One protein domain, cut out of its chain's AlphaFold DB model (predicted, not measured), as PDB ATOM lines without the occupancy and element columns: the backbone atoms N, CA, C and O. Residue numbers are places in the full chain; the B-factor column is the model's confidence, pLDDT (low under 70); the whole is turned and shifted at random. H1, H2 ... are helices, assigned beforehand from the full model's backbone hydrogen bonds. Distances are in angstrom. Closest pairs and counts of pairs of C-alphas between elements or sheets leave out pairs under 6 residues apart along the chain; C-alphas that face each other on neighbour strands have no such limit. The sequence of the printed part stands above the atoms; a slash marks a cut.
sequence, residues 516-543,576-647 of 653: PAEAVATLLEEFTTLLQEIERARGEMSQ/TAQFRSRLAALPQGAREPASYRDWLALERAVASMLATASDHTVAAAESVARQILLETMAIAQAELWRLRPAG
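Overview. This is residues 516 to 543 and 576 to 647 of the 653 residues of the protein "Family 10 glycosylhydrolase" of Firmicutes bacterium (UniProt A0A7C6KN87). Two long helices, H1 and H5, run side by side in opposite ways, and the shorter H2, which packs on H1, and H4, which packs on H5, complete a four-helix up-and-down bundle, with the small H3 packed on H4 at the outside. The bundle is rod-like, and residues 536 to 543 of H1 stick out past the rest. The printed part has 100 residues with five named helices in the order H1 H2 H3 H4 H5 and no named strand; the class is all helix. It is compact, with a radius of gyration of the C-alphas of 14.4 A, and spans 55 by 24 by 19 A.

Arrangement. Start with H1, residues 516 to 543, and with H2, residues 576 to 585, which follows it in the chain across the cut. They touch through residues 528 to 535 of H1 alone, at a steep tilt of 39 degrees, opposite ways; the closest C-alphas, of Leu 531 and Thr 576, are 6.5 A apart. Next comes H3, residues 588 to 591, which only just touches H1, with 3 pairs of C-alphas within 8 A, the closest being Ala 521 and Arg 591 at 5.6 A. H4, residues 596 to 610, touches H3, where the closest C-alphas, of Ala 590 and Asp 598, are 4.4 A apart. H4 also touches H2 with residues 605 to 609 alone, at a shallow tilt of 10 degrees, opposite ways; the closest C-alphas are Phe 579 and Met 609, 6.4 A apart. H5, residues 619 to 643, forms a helical hairpin with H4 at a shallow tilt of 25 degrees, and the closest C-alphas, of Trp 599 and Leu 640, are 5.9 A apart. H5 touches H1 too, opposite ways at a shallow tilt of 21 degrees, with the C-alphas of Val 520 and Thr 632 closest at 5.7 A. H1 and H4 are apart, as are H2 and H5. Every O i to N i+4 pair is within hydrogen-bond range in H2, H4 and H5, and 23 of 24 are in H1; H3 is too short for such a pair.

Along the chain. Find C-alpha 516 at (45.732, 29.041, -20.294); from there H1 runs 41.0 A to C-alpha 543 at (71.520, -2.823, -21.709). H2 covers 14.1 A, H3 5.7 A and H4 21.0 A. H5 runs 35.6 A to C-alpha 643 at (34.581, 29.182, -24.589).

Size, cuts and confidence. The C-alphas farthest apart, of Gln 543 and Gly 647, are 56.8 A apart. Residues 544 to 575 are not printed, and C-alphas 543 and 576 are 19.0 A apart across this cut. Of the links printed whole, H2 to H3 and H3 to H4 are tight and H4 to H5 is short. The pLDDT is under 70 at residues 538 to 543, 613 to 619 and 646 to 647.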
ATOM      1  N   PRO A 516      46.117  30.443 -20.441       96.56
ATOM      2  CA  PRO A 516      45.732  29.041 -20.294       96.56
ATOM      3  C   PRO A 516      46.275  28.124 -21.403       96.56
ATOM      4  O   PRO A 516      46.630  26.978 -21.135       96.56
ATOM      5  N   ALA A 517      46.360  28.605 -22.648       96.12
ATOM      6  CA  ALA A 517      46.880  27.810 -23.765       96.12
ATOM      7  C   ALA A 517      48.385  27.526 -23.615       96.12
ATOM      8  O   ALA A 517      48.821  26.397 -23.826       96.12
ATOM      9  N   GLU A 518      49.163  28.531 -23.200       97.25
ATOM     10  CA  GLU A 518      50.599  28.387 -22.932       97.25
ATOM     11  C   GLU A 518      50.859  27.510 -21.702       97.25
ATOM     12  O   GLU A 518      51.761  26.672 -21.716       97.25
ATOM     13  N   ALA A 519      50.018  27.635 -20.670       97.81
ATOM     14  CA  ALA A 519      50.058  26.762 -19.506       97.81
ATOM     15  C   ALA A 519      49.872  25.286 -19.902       97.81
ATOM     16  O   ALA A 519      50.685  24.440 -19.541       97.81
ATOM     17  N   VAL A 520      48.859  24.967 -20.715       97.56
ATOM     18  CA  VAL A 520      48.668  23.601 -21.230       97.56
ATOM     19  C   VAL A 520      49.846  23.134 -22.079       97.56
ATOM     20  O   VAL A 520      50.296  22.004 -21.904       97.56
ATOM     21  N   ALA A 521      50.345  23.970 -22.991       96.56
ATOM     22  CA  ALA A 521      51.480  23.608 -23.836       96.56
ATOM     23  C   ALA A 521      52.708  23.241 -22.984       96.56
ATOM     24  O   ALA A 521      53.331  22.203 -23.211       96.56
ATOM     25  N   THR A 522      52.975  24.036 -21.943       97.44
ATOM     26  CA  THR A 522      54.040  23.794 -20.960       97.44
ATOM     27  C   THR A 522      53.858  22.453 -20.248       97.44
ATOM     28  O   THR A 522      54.788  21.649 -20.194       97.44
ATOM     29  N   LEU A 523      52.650  22.151 -19.765       97.56
ATOM     30  CA  LEU A 523      52.369  20.891 -19.067       97.56
ATOM     31  C   LEU A 523      52.487  19.670 -19.983       97.56
ATOM     32  O   LEU A 523      52.998  18.627 -19.573       97.56
ATOM     33  N   LEU A 524      52.056  19.784 -21.242       96.31
ATOM     34  CA  LEU A 524      52.219  18.717 -22.230       96.31
ATOM     35  C   LEU A 524      53.695  18.483 -22.583       96.31
ATOM     36  O   LEU A 524      54.086  17.334 -22.818       96.31
ATOM     37  N   GLU A 525      54.518  19.533 -22.614       95.12
ATOM     38  CA  GLU A 525      55.968  19.421 -22.800       95.12
ATOM     39  C   GLU A 525      56.636  18.730 -21.604       95.12
ATOM     40  O   GLU A 525      57.418  17.792 -21.797       95.12
ATOM     41  N   GLU A 526      56.282  19.113 -20.376       95.06
ATOM     42  CA  GLU A 526      56.763  18.458 -19.154       95.06
ATOM     43  C   GLU A 526      56.372  16.982 -19.113       95.06
ATOM     44  O   GLU A 526      57.217  16.112 -18.890       95.06
ATOM     45  N   PHE A 527      55.109  16.682 -19.412       93.75
ATOM     46  CA  PHE A 527      54.607  15.318 -19.488       93.75
ATOM     47  C   PHE A 527      55.344  14.503 -20.557       93.75
ATOM     48  O   PHE A 527      55.749  13.366 -20.318       93.75
ATOM     49  N   THR A 528      55.586  15.089 -21.732       91.94
ATOM     50  CA  THR A 528      56.347  14.438 -22.810       91.94
ATOM     51  C   THR A 528      57.787  14.156 -22.384       91.94
ATOM     52  O   THR A 528      58.284  13.053 -22.619       91.94
ATOM     53  N   THR A 529      58.439  15.120 -21.733       90.88
ATOM     54  CA  THR A 529      59.812  14.992 -21.220       90.88
ATOM     55  C   THR A 529      59.904  13.872 -20.188       90.88
ATOM     56  O   THR A 529      60.762  12.997 -20.302       90.88
ATOM     57  N   LEU A 530      58.959  13.825 -19.245       88.00
ATOM     58  CA  LEU A 530      58.859  12.759 -18.251       88.00
ATOM     59  C   LEU A 530      58.776  11.373 -18.916       88.00
ATOM     60  O   LEU A 530      59.538  10.471 -18.571       88.00
ATOM     61  N   LEU A 531      57.905  11.201 -19.918       85.38
ATOM     62  CA  LEU A 531      57.761   9.926 -20.638       85.38
ATOM     63  C   LEU A 531      58.995   9.553 -21.473       85.38
ATOM     64  O   LEU A 531      59.243   8.369 -21.713       85.38
ATOM     65  N   GLN A 532      59.745  10.531 -21.982       85.06
ATOM     66  CA  GLN A 532      60.997  10.284 -22.707       85.06
ATOM     67  C   GLN A 532      62.089   9.771 -21.776       85.06
ATOM     68  O   GLN A 532      62.730   8.762 -22.074       85.06
ATOM     69  N   GLU A 533      62.238  10.413 -20.627       82.56
ATOM     70  CA  GLU A 533      63.273  10.088 -19.653       82.56
ATOM     71  C   GLU A 533      63.034   8.748 -18.954       82.56
ATOM     72  O   GLU A 533      63.962   7.947 -18.826       82.56
ATOM     73  N   ILE A 534      61.778   8.435 -18.614       76.38
ATOM     74  CA  ILE A 534      61.408   7.117 -18.074       76.38
ATOM     75  C   ILE A 534      61.808   5.990 -19.038       76.38
ATOM     76  O   ILE A 534      62.276   4.936 -18.607       76.38
ATOM     77  N   GLU A 535      61.621   6.179 -20.346       75.69
ATOM     78  CA  GLU A 535      62.006   5.161 -21.328       75.69
ATOM     79  C   GLU A 535      63.510   5.074 -21.552       75.69
ATOM     80  O   GLU A 535      64.027   3.964 -21.686       75.69
ATOM     81  N   ARG A 536      64.211   6.212 -21.584       76.81
ATOM     82  CA  ARG A 536      65.669   6.229 -21.735       76.81
ATOM     83  C   ARG A 536      66.335   5.417 -20.628       76.81
ATOM     84  O   ARG A 536      67.067   4.479 -20.930       76.81
ATOM     85  N   ALA A 537      65.986   5.707 -19.377       71.25
ATOM     86  CA  ALA A 537      66.539   4.997 -18.230       71.25
ATOM     87  C   ALA A 537      66.240   3.494 -18.265       71.25
ATOM     88  O   ALA A 537      67.081   2.680 -17.892       71.25
ATOM     89  N   ARG A 538      65.064   3.094 -18.765       67.25
ATOM     90  CA  ARG A 538      64.742   1.676 -18.985       67.25
ATOM     91  C   ARG A 538      65.644   1.032 -20.032       67.25
ATOM     92  O   ARG A 538      66.097  -0.090 -19.817       67.25
ATOM     93  N   GLY A 539      65.869   1.705 -21.160       69.31
ATOM     94  CA  GLY A 539      66.748   1.211 -22.221       69.31
ATOM     95  C   GLY A 539      68.163   0.956 -21.705       69.31
ATOM     96  O   GLY A 539      68.719  -0.112 -21.942       69.31
ATOM     97  N   GLU A 540      68.686   1.892 -20.919       68.56
ATOM     98  CA  GLU A 540      70.012   1.802 -20.303       68.56
ATOM     99  C   GLU A 540      70.078   0.684 -19.242       68.56
ATOM    100  O   GLU A 540      71.017  -0.108 -19.250       68.56
ATOM    101  N   MET A 541      69.054   0.530 -18.390       65.69
ATOM    102  CA  MET A 541      68.977  -0.590 -17.434       65.69
ATOM    103  C   MET A 541      68.914  -1.955 -18.130       65.69
ATOM    104  O   MET A 541      69.522  -2.915 -17.661       65.69
ATOM    105  N   SER A 542      68.180  -2.061 -19.242       68.06
ATOM    106  CA  SER A 542      68.099  -3.302 -20.016       68.06
ATOM    107  C   SER A 542      69.426  -3.643 -20.695       68.06
ATOM    108  O   SER A 542      69.744  -4.822 -20.807       68.06
ATOM    109  N   GLN A 543      70.176  -2.638 -21.155       68.50
ATOM    110  CA  GLN A 543      71.520  -2.823 -21.709       68.50
ATOM    111  C   GLN A 543      72.500  -3.268 -20.623       68.50
ATOM    112  O   GLN A 543      73.161  -4.282 -20.801       68.50
ATOM    113  N   THR A 576      53.227   3.537 -20.924       75.50
ATOM    114  CA  THR A 576      54.071   4.607 -21.508       75.50
ATOM    115  C   THR A 576      53.863   4.692 -23.018       75.50
ATOM    116  O   THR A 576      53.648   5.771 -23.577       75.50
ATOM    117  N   ALA A 577      53.817   3.528 -23.675       78.75
ATOM    118  CA  ALA A 577      53.505   3.419 -25.096       78.75
ATOM    119  C   ALA A 577      52.083   3.921 -25.413       78.75
ATOM    120  O   ALA A 577      51.871   4.601 -26.419       78.75
ATOM    121  N   GLN A 578      51.107   3.638 -24.544       79.94
ATOM    122  CA  GLN A 578      49.732   4.117 -24.679       79.94
ATOM    123  C   GLN A 578      49.636   5.643 -24.552       79.94
ATOM    124  O   GLN A 578      48.948   6.274 -25.357       79.94
ATOM    125  N   PHE A 579      50.334   6.249 -23.593       86.31
ATOM    126  CA  PHE A 579      50.389   7.704 -23.437       86.31
ATOM    127  C   PHE A 579      51.060   8.388 -24.614       86.31
ATOM    128  O   PHE A 579      50.490   9.329 -25.165       86.31
ATOM    129  N   ARG A 580      52.189   7.862 -25.090       85.25
ATOM    130  CA  ARG A 580      52.830   8.372 -26.307       85.25
ATOM    131  C   ARG A 580      51.932   8.287 -27.523       85.25
ATOM    132  O   ARG A 580      51.813   9.267 -28.248       85.25
ATOM    133  N   SER A 581      51.283   7.144 -27.725       87.44
ATOM    134  CA  SER A 581      50.345   6.960 -28.831       87.44
ATOM    135  C   SER A 581      49.226   8.006 -28.786       87.44
ATOM    136  O   SER A 581      48.940   8.657 -29.788       87.44
ATOM    137  N   ARG A 582      48.657   8.264 -27.602       88.81
ATOM    138  CA  ARG A 582      47.611   9.280 -27.418       88.81
ATOM    139  C   ARG A 582      48.114  10.719 -27.591       88.81
ATOM    140  O   ARG A 582      47.432  11.504 -28.238       88.81
ATOM    141  N   LEU A 583      49.297  11.063 -27.074       89.25
ATOM    142  CA  LEU A 583      49.928  12.377 -27.288       89.25
ATOM    143  C   LEU A 583      50.293  12.608 -28.764       89.25
ATOM    144  O   LEU A 583      50.181  13.721 -29.283       89.25
ATOM    145  N   ALA A 584      50.733  11.559 -29.458       88.25
ATOM    146  CA  ALA A 584      51.040  11.601 -30.883       88.25
ATOM    147  C   ALA A 584      49.770  11.743 -31.735       88.25
ATOM    148  O   ALA A 584      49.805  12.414 -32.762       88.25
ATOM    149  N   ALA A 585      48.657  11.154 -31.290       90.12
ATOM    150  CA  ALA A 585      47.350  11.280 -31.930       90.12
ATOM    151  C   ALA A 585      46.655  12.629 -31.662       90.12
ATOM    152  O   ALA A 585      45.654  12.932 -32.313       90.12
ATOM    153  N   LEU A 586      47.160  13.433 -30.717       90.94
ATOM    154  CA  LEU A 586      46.632  14.765 -30.441       90.94
ATOM    155  C   LEU A 586      46.769  15.644 -31.703       90.94
ATOM    156  O   LEU A 586      47.881  15.757 -32.233       90.94
ATOM    157  N   PRO A 587      45.692  16.291 -32.188       89.62
ATOM    158  CA  PRO A 587      45.793  17.249 -33.285       89.62
ATOM    159  C   PRO A 587      46.813  18.343 -32.964       89.62
ATOM    160  O   PRO A 587      46.935  18.746 -31.810       89.62
ATOM    161  N   GLN A 588      47.500  18.876 -33.981       86.25
ATOM    162  CA  GLN A 588      48.494  19.938 -33.776       86.25
ATOM    163  C   GLN A 588      47.909  21.128 -32.995       86.25
ATOM    164  O   GLN A 588      48.543  21.604 -32.060       86.25
ATOM    165  N   GLY A 589      46.677  21.537 -33.320       87.19
ATOM    166  CA  GLY A 589      45.978  22.613 -32.618       87.19
ATOM    167  C   GLY A 589      45.701  22.321 -31.143       87.19
ATOM    168  O   GLY A 589      45.659  23.246 -30.355       87.19
ATOM    169  N   ALA A 590      45.584  21.061 -30.718       89.56
ATOM    170  CA  ALA A 590      45.308  20.723 -29.318       89.56
ATOM    171  C   ALA A 590      46.541  20.836 -28.401       89.56
ATOM    172  O   ALA A 590      46.384  20.845 -27.184       89.56
ATOM    173  N   ARG A 591      47.756  20.920 -28.964       87.50
ATOM    174  CA  ARG A 591      48.990  21.143 -28.186       87.50
ATOM    175  C   ARG A 591      49.164  22.605 -27.779       87.50
ATOM    176  O   ARG A 591      49.771  22.875 -26.756       87.50
ATOM    177  N   GLU A 592      48.599  23.510 -28.571       90.38
ATOM    178  CA  GLU A 592      48.547  24.954 -28.339       90.38
ATOM    179  C   GLU A 592      47.121  25.437 -28.673       90.38
ATOM    180  O   GLU A 592      46.878  26.000 -29.746       90.38
ATOM    181  N   PRO A 593      46.135  25.128 -27.812       92.25
ATOM    182  CA  PRO A 593      44.722  25.262 -28.148       92.25
ATOM    183  C   PRO A 593      44.295  26.718 -28.351       92.25
ATOM    184  O   PRO A 593      44.338  27.537 -27.436       92.25
ATOM    185  N   ALA A 594      43.808  27.019 -29.558       91.44
ATOM    186  CA  ALA A 594      43.343  28.351 -29.952       91.44
ATOM    187  C   ALA A 594      41.829  28.414 -30.225       91.44
ATOM    188  O   ALA A 594      41.254  29.498 -30.329       91.44
ATOM    189  N   SER A 595      41.155  27.265 -30.346       91.88
ATOM    190  CA  SER A 595      39.718  27.185 -30.620       91.88
ATOM    191  C   SER A 595      39.000  26.212 -29.689       91.88
ATOM    192  O   SER A 595      39.595  25.282 -29.148       91.88
ATOM    193  N   TYR A 596      37.678  26.362 -29.560       91.75
ATOM    194  CA  TYR A 596      36.835  25.427 -28.802       91.75
ATOM    195  C   TYR A 596      37.036  23.958 -29.225       91.75
ATOM    196  O   TYR A 596      36.997  23.055 -28.392       91.75
ATOM    197  N   ARG A 597      37.268  23.703 -30.522       93.00
ATOM    198  CA  ARG A 597      37.509  22.344 -31.036       93.00
ATOM    199  C   ARG A 597      38.849  21.781 -30.571       93.00
ATOM    200  O   ARG A 597      38.906  20.592 -30.268       93.00
ATOM    201  N   ASP A 598      39.880  22.616 -30.499       94.50
ATOM    202  CA  ASP A 598      41.204  22.214 -30.016       94.50
ATOM    203  C   ASP A 598      41.145  21.844 -28.530       94.50
ATOM    204  O   ASP A 598      41.580  20.757 -28.153       94.50
ATOM    205  N   TRP A 599      40.499  22.687 -27.716       95.38
ATOM    206  CA  TRP A 599      40.255  22.428 -26.292       95.38
ATOM    207  C   TRP A 599      39.453  21.141 -26.056       95.38
ATOM    208  O   TRP A 599      39.787  20.351 -25.176       95.38
ATOM    209  N   LEU A 600      38.429  20.878 -26.873       94.31
ATOM    210  CA  LEU A 600      37.640  19.646 -26.779       94.31
ATOM    211  C   LEU A 600      38.461  18.396 -27.140       94.31
ATOM    212  O   LEU A 600      38.262  17.333 -26.554       94.31
ATOM    213  N   ALA A 601      39.360  18.496 -28.122       93.88
ATOM    214  CA  ALA A 601      40.261  17.403 -28.482       93.88
ATOM    215  C   ALA A 601      41.263  17.107 -27.358       93.88
ATOM    216  O   ALA A 601      41.486  15.937 -27.038       93.88
ATOM    217  N   LEU A 602      41.823  18.157 -26.750       95.38
ATOM    218  CA  LEU A 602      42.705  18.053 -25.594       95.38
ATOM    219  C   LEU A 602      42.006  17.362 -24.416       95.38
ATOM    220  O   LEU A 602      42.511  16.357 -23.924       95.38
ATOM    221  N   GLU A 603      40.833  17.856 -24.007       95.62
ATOM    222  CA  GLU A 603      40.063  17.313 -22.880       95.62
ATOM    223  C   GLU A 603      39.819  15.808 -23.050       95.62
ATOM    224  O   GLU A 603      40.200  15.014 -22.190       95.62
ATOM    225  N   ARG A 604      39.314  15.377 -24.212       94.19
ATOM    226  CA  ARG A 604      39.052  13.952 -24.480       94.19
ATOM    227  C   ARG A 604      40.307  13.092 -24.388       94.19
ATOM    228  O   ARG A 604      40.251  11.959 -23.903       94.19
ATOM    229  N   ALA A 605      41.431  13.601 -24.884       93.12
ATOM    230  CA  ALA A 605      42.690  12.874 -24.862       93.12
ATOM    231  C   ALA A 605      43.229  12.730 -23.434       93.12
ATOM    232  O   ALA A 605      43.566  11.615 -23.030       93.12
ATOM    233  N   VAL A 606      43.248  13.819 -22.660       93.31
ATOM    234  CA  VAL A 606      43.708  13.820 -21.263       93.31
ATOM    235  C   VAL A 606      42.782  12.962 -20.394       93.31
ATOM    236  O   VAL A 606      43.272  12.168 -19.595       93.31
ATOM    237  N   ALA A 607      41.461  13.006 -20.608       92.00
ATOM    238  CA  ALA A 607      40.494  12.170 -19.886       92.00
ATOM    239  C   ALA A 607      40.764  10.685 -20.138       92.00
ATOM    240  O   ALA A 607      40.789   9.871 -19.213       92.00
ATOM    241  N   SER A 608      41.038  10.334 -21.397       90.31
ATOM    242  CA  SER A 608      41.412   8.972 -21.772       90.31
ATOM    243  C   SER A 608      42.722   8.532 -21.113       90.31
ATOM    244  O   SER A 608      42.838   7.369 -20.723       90.31
ATOM    245  N   MET A 609      43.702   9.436 -20.985       89.44
ATOM    246  CA  MET A 609      44.966   9.165 -20.293       89.44
ATOM    247  C   MET A 609      44.766   8.952 -18.788       89.44
ATOM    248  O   MET A 609      45.239   7.951 -18.251       89.44
ATOM    249  N   LEU A 610      44.006   9.827 -18.125       88.19
ATOM    250  CA  LEU A 610      43.690   9.712 -16.699       88.19
ATOM    251  C   LEU A 610      42.966   8.402 -16.366       88.19
ATOM    252  O   LEU A 610      43.309   7.755 -15.383       88.19
ATOM    253  N   ALA A 611      42.035   7.959 -17.219       84.69
ATOM    254  CA  ALA A 611      41.303   6.703 -17.033       84.69
ATOM    255  C   ALA A 611      42.186   5.440 -17.080       84.69
ATOM    256  O   ALA A 611      41.734   4.361 -16.712       84.69
ATOM    257  N   THR A 612      43.423   5.548 -17.572       75.06
ATOM    258  CA  THR A 612      44.368   4.420 -17.679       75.06
ATOM    259  C   THR A 612      45.554   4.520 -16.735       75.06
ATOM    260  O   THR A 612      46.376   3.614 -16.719       75.06
ATOM    261  N   ALA A 613      45.653   5.604 -15.965       69.75
ATOM    262  CA  ALA A 613      46.710   5.821 -14.979       69.75
ATOM    263  C   ALA A 613      46.461   5.045 -13.663       69.75
ATOM    264  O   ALA A 613      46.724   5.557 -12.578       69.75
ATOM    265  N   SER A 614      45.863   3.851 -13.751       56.16
ATOM    266  CA  SER A 614      45.549   2.995 -12.606       56.16
ATOM    267  C   SER A 614      45.767   1.521 -12.964       56.16
ATOM    268  O   SER A 614      44.835   0.853 -13.408       56.16
ATOM    269  N   ASP A 615      47.014   1.048 -12.884       43.84
ATOM    270  CA  ASP A 615      47.401  -0.142 -12.101       43.84
ATOM    271  C   ASP A 615      48.816  -0.647 -12.457       43.84
ATOM    272  O   ASP A 615      49.093  -1.137 -13.553       43.84
ATOM    273  N   HIS A 616      49.671  -0.600 -11.430       43.25
ATOM    274  CA  HIS A 616      50.832  -1.448 -11.144       43.25
ATOM    275  C   HIS A 616      51.965  -1.563 -12.181       43.25
ATOM    276  O   HIS A 616      52.089  -2.540 -12.918       43.25
ATOM    277  N   THR A 617      52.919  -0.629 -12.098       40.78
ATOM    278  CA  THR A 617      54.338  -0.831 -11.690       40.78
ATOM    279  C   THR A 617      55.081   0.494 -11.936       40.78
ATOM    280  O   THR A 617      55.000   1.010 -13.045       40.78
ATOM    281  N   VAL A 618      55.817   1.023 -10.938       50.78
ATOM    282  CA  VAL A 618      56.370   2.411 -10.844       50.78
ATOM    283  C   VAL A 618      55.372   3.455 -10.280       50.78
ATOM    284  O   VAL A 618      54.976   4.400 -10.956       50.78
ATOM    285  N   ALA A 619      54.972   3.308  -9.009       68.50
ATOM    286  CA  ALA A 619      53.929   4.130  -8.365       68.50
ATOM    287  C   ALA A 619      54.232   5.646  -8.305       68.50
ATOM    288  O   ALA A 619      53.319   6.460  -8.418       68.50
ATOM    289  N   ALA A 620      55.500   6.043  -8.163       74.19
ATOM    290  CA  ALA A 620      55.865   7.451  -8.007       74.19
ATOM    291  C   ALA A 620      55.855   8.231  -9.332       74.19
ATOM    292  O   ALA A 620      55.264   9.303  -9.416       74.19
ATOM    293  N   ALA A 621      56.448   7.686 -10.400       77.69
ATOM    294  CA  ALA A 621      56.448   8.351 -11.705       77.69
ATOM    295  C   ALA A 621      55.038   8.419 -12.317       77.69
ATOM    296  O   ALA A 621      54.691   9.418 -12.946       77.69
ATOM    297  N   GLU A 622      54.210   7.392 -12.098       78.69
ATOM    298  CA  GLU A 622      52.795   7.414 -12.478       78.69
ATOM    299  C   GLU A 622      52.000   8.437 -11.651       78.69
ATOM    300  O   GLU A 622      51.175   9.151 -12.220       78.69
ATOM    301  N   SER A 623      52.296   8.590 -10.349       83.81
ATOM    302  CA  SER A 623      51.729   9.663  -9.513       83.81
ATOM    303  C   SER A 623      52.047  11.046 -10.086       83.81
ATOM    304  O   SER A 623      51.135  11.848 -10.291       83.81
ATOM    305  N   VAL A 624      53.314  11.317 -10.424       88.94
ATOM    306  CA  VAL A 624      53.736  12.603 -11.014       88.94
ATOM    307  C   VAL A 624      53.075  12.840 -12.372       88.94
ATOM    308  O   VAL A 624      52.490  13.896 -12.607       88.94
ATOM    309  N   ALA A 625      53.087  11.836 -13.250       89.12
ATOM    310  CA  ALA A 625      52.395  11.870 -14.537       89.12
ATOM    311  C   ALA A 625      50.897  12.187 -14.372       89.12
ATOM    312  O   ALA A 625      50.351  13.028 -15.086       89.12
ATOM    313  N   ARG A 626      50.233  11.552 -13.399       90.50
ATOM    314  CA  ARG A 626      48.827  11.801 -13.073       90.50
ATOM    315  C   ARG A 626      48.605  13.221 -12.552       90.50
ATOM    316  O   ARG A 626      47.628  13.838 -12.960       90.50
ATOM    317  N   GLN A 627      49.486  13.751 -11.704       93.12
ATOM    318  CA  GLN A 627      49.399  15.128 -11.196       93.12
ATOM    319  C   GLN A 627      49.491  16.166 -12.329       93.12
ATOM    320  O   GLN A 627      48.676  17.090 -12.371       93.12
ATOM    321  N   ILE A 628      50.402  15.976 -13.293       95.31
ATOM    322  CA  ILE A 628      50.511  16.839 -14.487       95.31
ATOM    323  C   ILE A 628      49.240  16.748 -15.350       95.31
ATOM    324  O   ILE A 628      48.708  17.763 -15.805       95.31
ATOM    325  N   LEU A 629      48.702  15.538 -15.551       95.38
ATOM    326  CA  LEU A 629      47.467  15.337 -16.318       95.38
ATOM    327  C   LEU A 629      46.232  15.934 -15.627       95.38
ATOM    328  O   LEU A 629      45.369  16.473 -16.316       95.38
ATOM    329  N   LEU A 630      46.134  15.849 -14.296       95.44
ATOM    330  CA  LEU A 630      45.046  16.466 -13.533       95.44
ATOM    331  C   LEU A 630      45.049  17.985 -13.685       95.44
ATOM    332  O   LEU A 630      44.006  18.571 -13.948       95.44
ATOM    333  N   GLU A 631      46.219  18.612 -13.595       96.56
ATOM    334  CA  GLU A 631      46.351  20.054 -13.808       96.56
ATOM    335  C   GLU A 631      46.017  20.458 -15.245       96.56
ATOM    336  O   GLU A 631      45.247  21.394 -15.469       96.56
ATOM    337  N   THR A 632      46.519  19.698 -16.223       97.62
ATOM    338  CA  THR A 632      46.184  19.906 -17.639       97.62
ATOM    339  C   THR A 632      44.670  19.819 -17.852       97.62
ATOM    340  O   THR A 632      44.086  20.655 -18.541       97.62
ATOM    341  N   MET A 633      44.021  18.825 -17.236       96.75
ATOM    342  CA  MET A 633      42.573  18.631 -17.302       96.75
ATOM    343  C   MET A 633      41.809  19.789 -16.659       96.75
ATOM    344  O   MET A 633      40.854  20.283 -17.256       96.75
ATOM    345  N   ALA A 634      42.226  20.236 -15.473       96.19
ATOM    346  CA  ALA A 634      41.563  21.313 -14.744       96.19
ATOM    347  C   ALA A 634      41.536  22.616 -15.561       96.19
ATOM    348  O   ALA A 634      40.483  23.246 -15.688       96.19
ATOM    349  N   ILE A 635      42.663  22.980 -16.183       97.56
ATOM    350  CA  ILE A 635      42.758  24.158 -17.062       97.56
ATOM    351  C   ILE A 635      41.915  23.950 -18.328       97.56
ATOM    352  O   ILE A 635      41.140  24.828 -18.709       97.56
ATOM    353  N   ALA A 636      42.014  22.773 -18.959       96.69
ATOM    354  CA  ALA A 636      41.290  22.474 -20.192       96.69
ATOM    355  C   ALA A 636      39.767  22.501 -20.027       96.69
ATOM    356  O   ALA A 636      39.070  23.057 -20.878       96.69
ATOM    357  N   GLN A 637      39.242  21.935 -18.940       96.06
ATOM    358  CA  GLN A 637      37.807  21.944 -18.658       96.06
ATOM    359  C   GLN A 637      37.298  23.362 -18.391       96.06
ATOM    360  O   GLN A 637      36.273  23.750 -18.961       96.06
ATOM    361  N   ALA A 638      38.040  24.153 -17.605       96.06
ATOM    362  CA  ALA A 638      37.669  25.530 -17.289       96.06
ATOM    363  C   ALA A 638      37.605  26.400 -18.552       96.06
ATOM    364  O   ALA A 638      36.618  27.107 -18.780       96.06
ATOM    365  N   GLU A 639      38.606  26.292 -19.426       95.00
ATOM    366  CA  GLU A 639      38.624  27.023 -20.693       95.00
ATOM    367  C   GLU A 639      37.559  26.544 -21.676       95.00
ATOM    368  O   GLU A 639      36.893  27.361 -22.318       95.00
ATOM    369  N   LEU A 640      37.330  25.232 -21.768       93.69
ATOM    370  CA  LEU A 640      36.262  24.683 -22.597       93.69
ATOM    371  C   LEU A 640      34.891  25.195 -22.139       93.69
ATOM    372  O   LEU A 640      34.046  25.526 -22.975       93.69
ATOM    373  N   TRP A 641      34.668  25.282 -20.825       93.94
ATOM    374  CA  TRP A 641      33.444  25.833 -20.253       93.94
ATOM    375  C   TRP A 641      33.274  27.316 -20.588       93.94
ATOM    376  O   TRP A 641      32.203  27.723 -21.050       93.94
ATOM    377  N   ARG A 642      34.345  28.103 -20.435       90.69
ATOM    378  CA  ARG A 642      34.381  29.535 -20.761       90.69
ATOM    379  C   ARG A 642      34.081  29.802 -22.236       90.69
ATOM    380  O   ARG A 642      33.289  30.687 -22.551       90.69
ATOM    381  N   LEU A 643      34.692  29.029 -23.134       89.56
ATOM    382  CA  LEU A 643      34.581  29.182 -24.589       89.56
ATOM    383  C   LEU A 643      33.347  28.507 -25.192       89.56
ATOM    384  O   LEU A 643      33.104  28.637 -26.395       89.56
ATOM    385  N   ARG A 644      32.579  27.754 -24.398       86.12
ATOM    386  CA  ARG A 644      31.414  27.022 -24.895       86.12
ATOM    387  C   ARG A 644      30.457  27.997 -25.588       86.12
ATOM    388  O   ARG A 644      30.046  28.972 -24.962       86.12
ATOM    389  N   PRO A 645      30.029  27.745 -26.837       73.31
ATOM    390  CA  PRO A 645      29.013  28.576 -27.473       73.31
ATOM    391  C   PRO A 645      27.771  28.671 -26.582       73.31
ATOM    392  O   PRO A 645      27.417  27.698 -25.902       73.31
ATOM    393  N   ALA A 646      27.116  29.829 -26.546       62.53
ATOM    394  CA  ALA A 646      25.805  29.934 -25.925       62.53
ATOM    395  C   ALA A 646      24.852  28.995 -26.687       62.53
ATOM    396  O   ALA A 646      24.483  29.251 -27.830       62.53
ATOM    397  N   GLY A 647      24.532  27.842 -26.096       47.22
ATOM    398  CA  GLY A 647      23.443  27.006 -26.580       47.22
ATOM    399  C   GLY A 647      22.123  27.737 -26.339       47.22
ATOM    400  O   GLY A 647      22.002  28.463 -25.356       47.22
TER     401      GLY A 647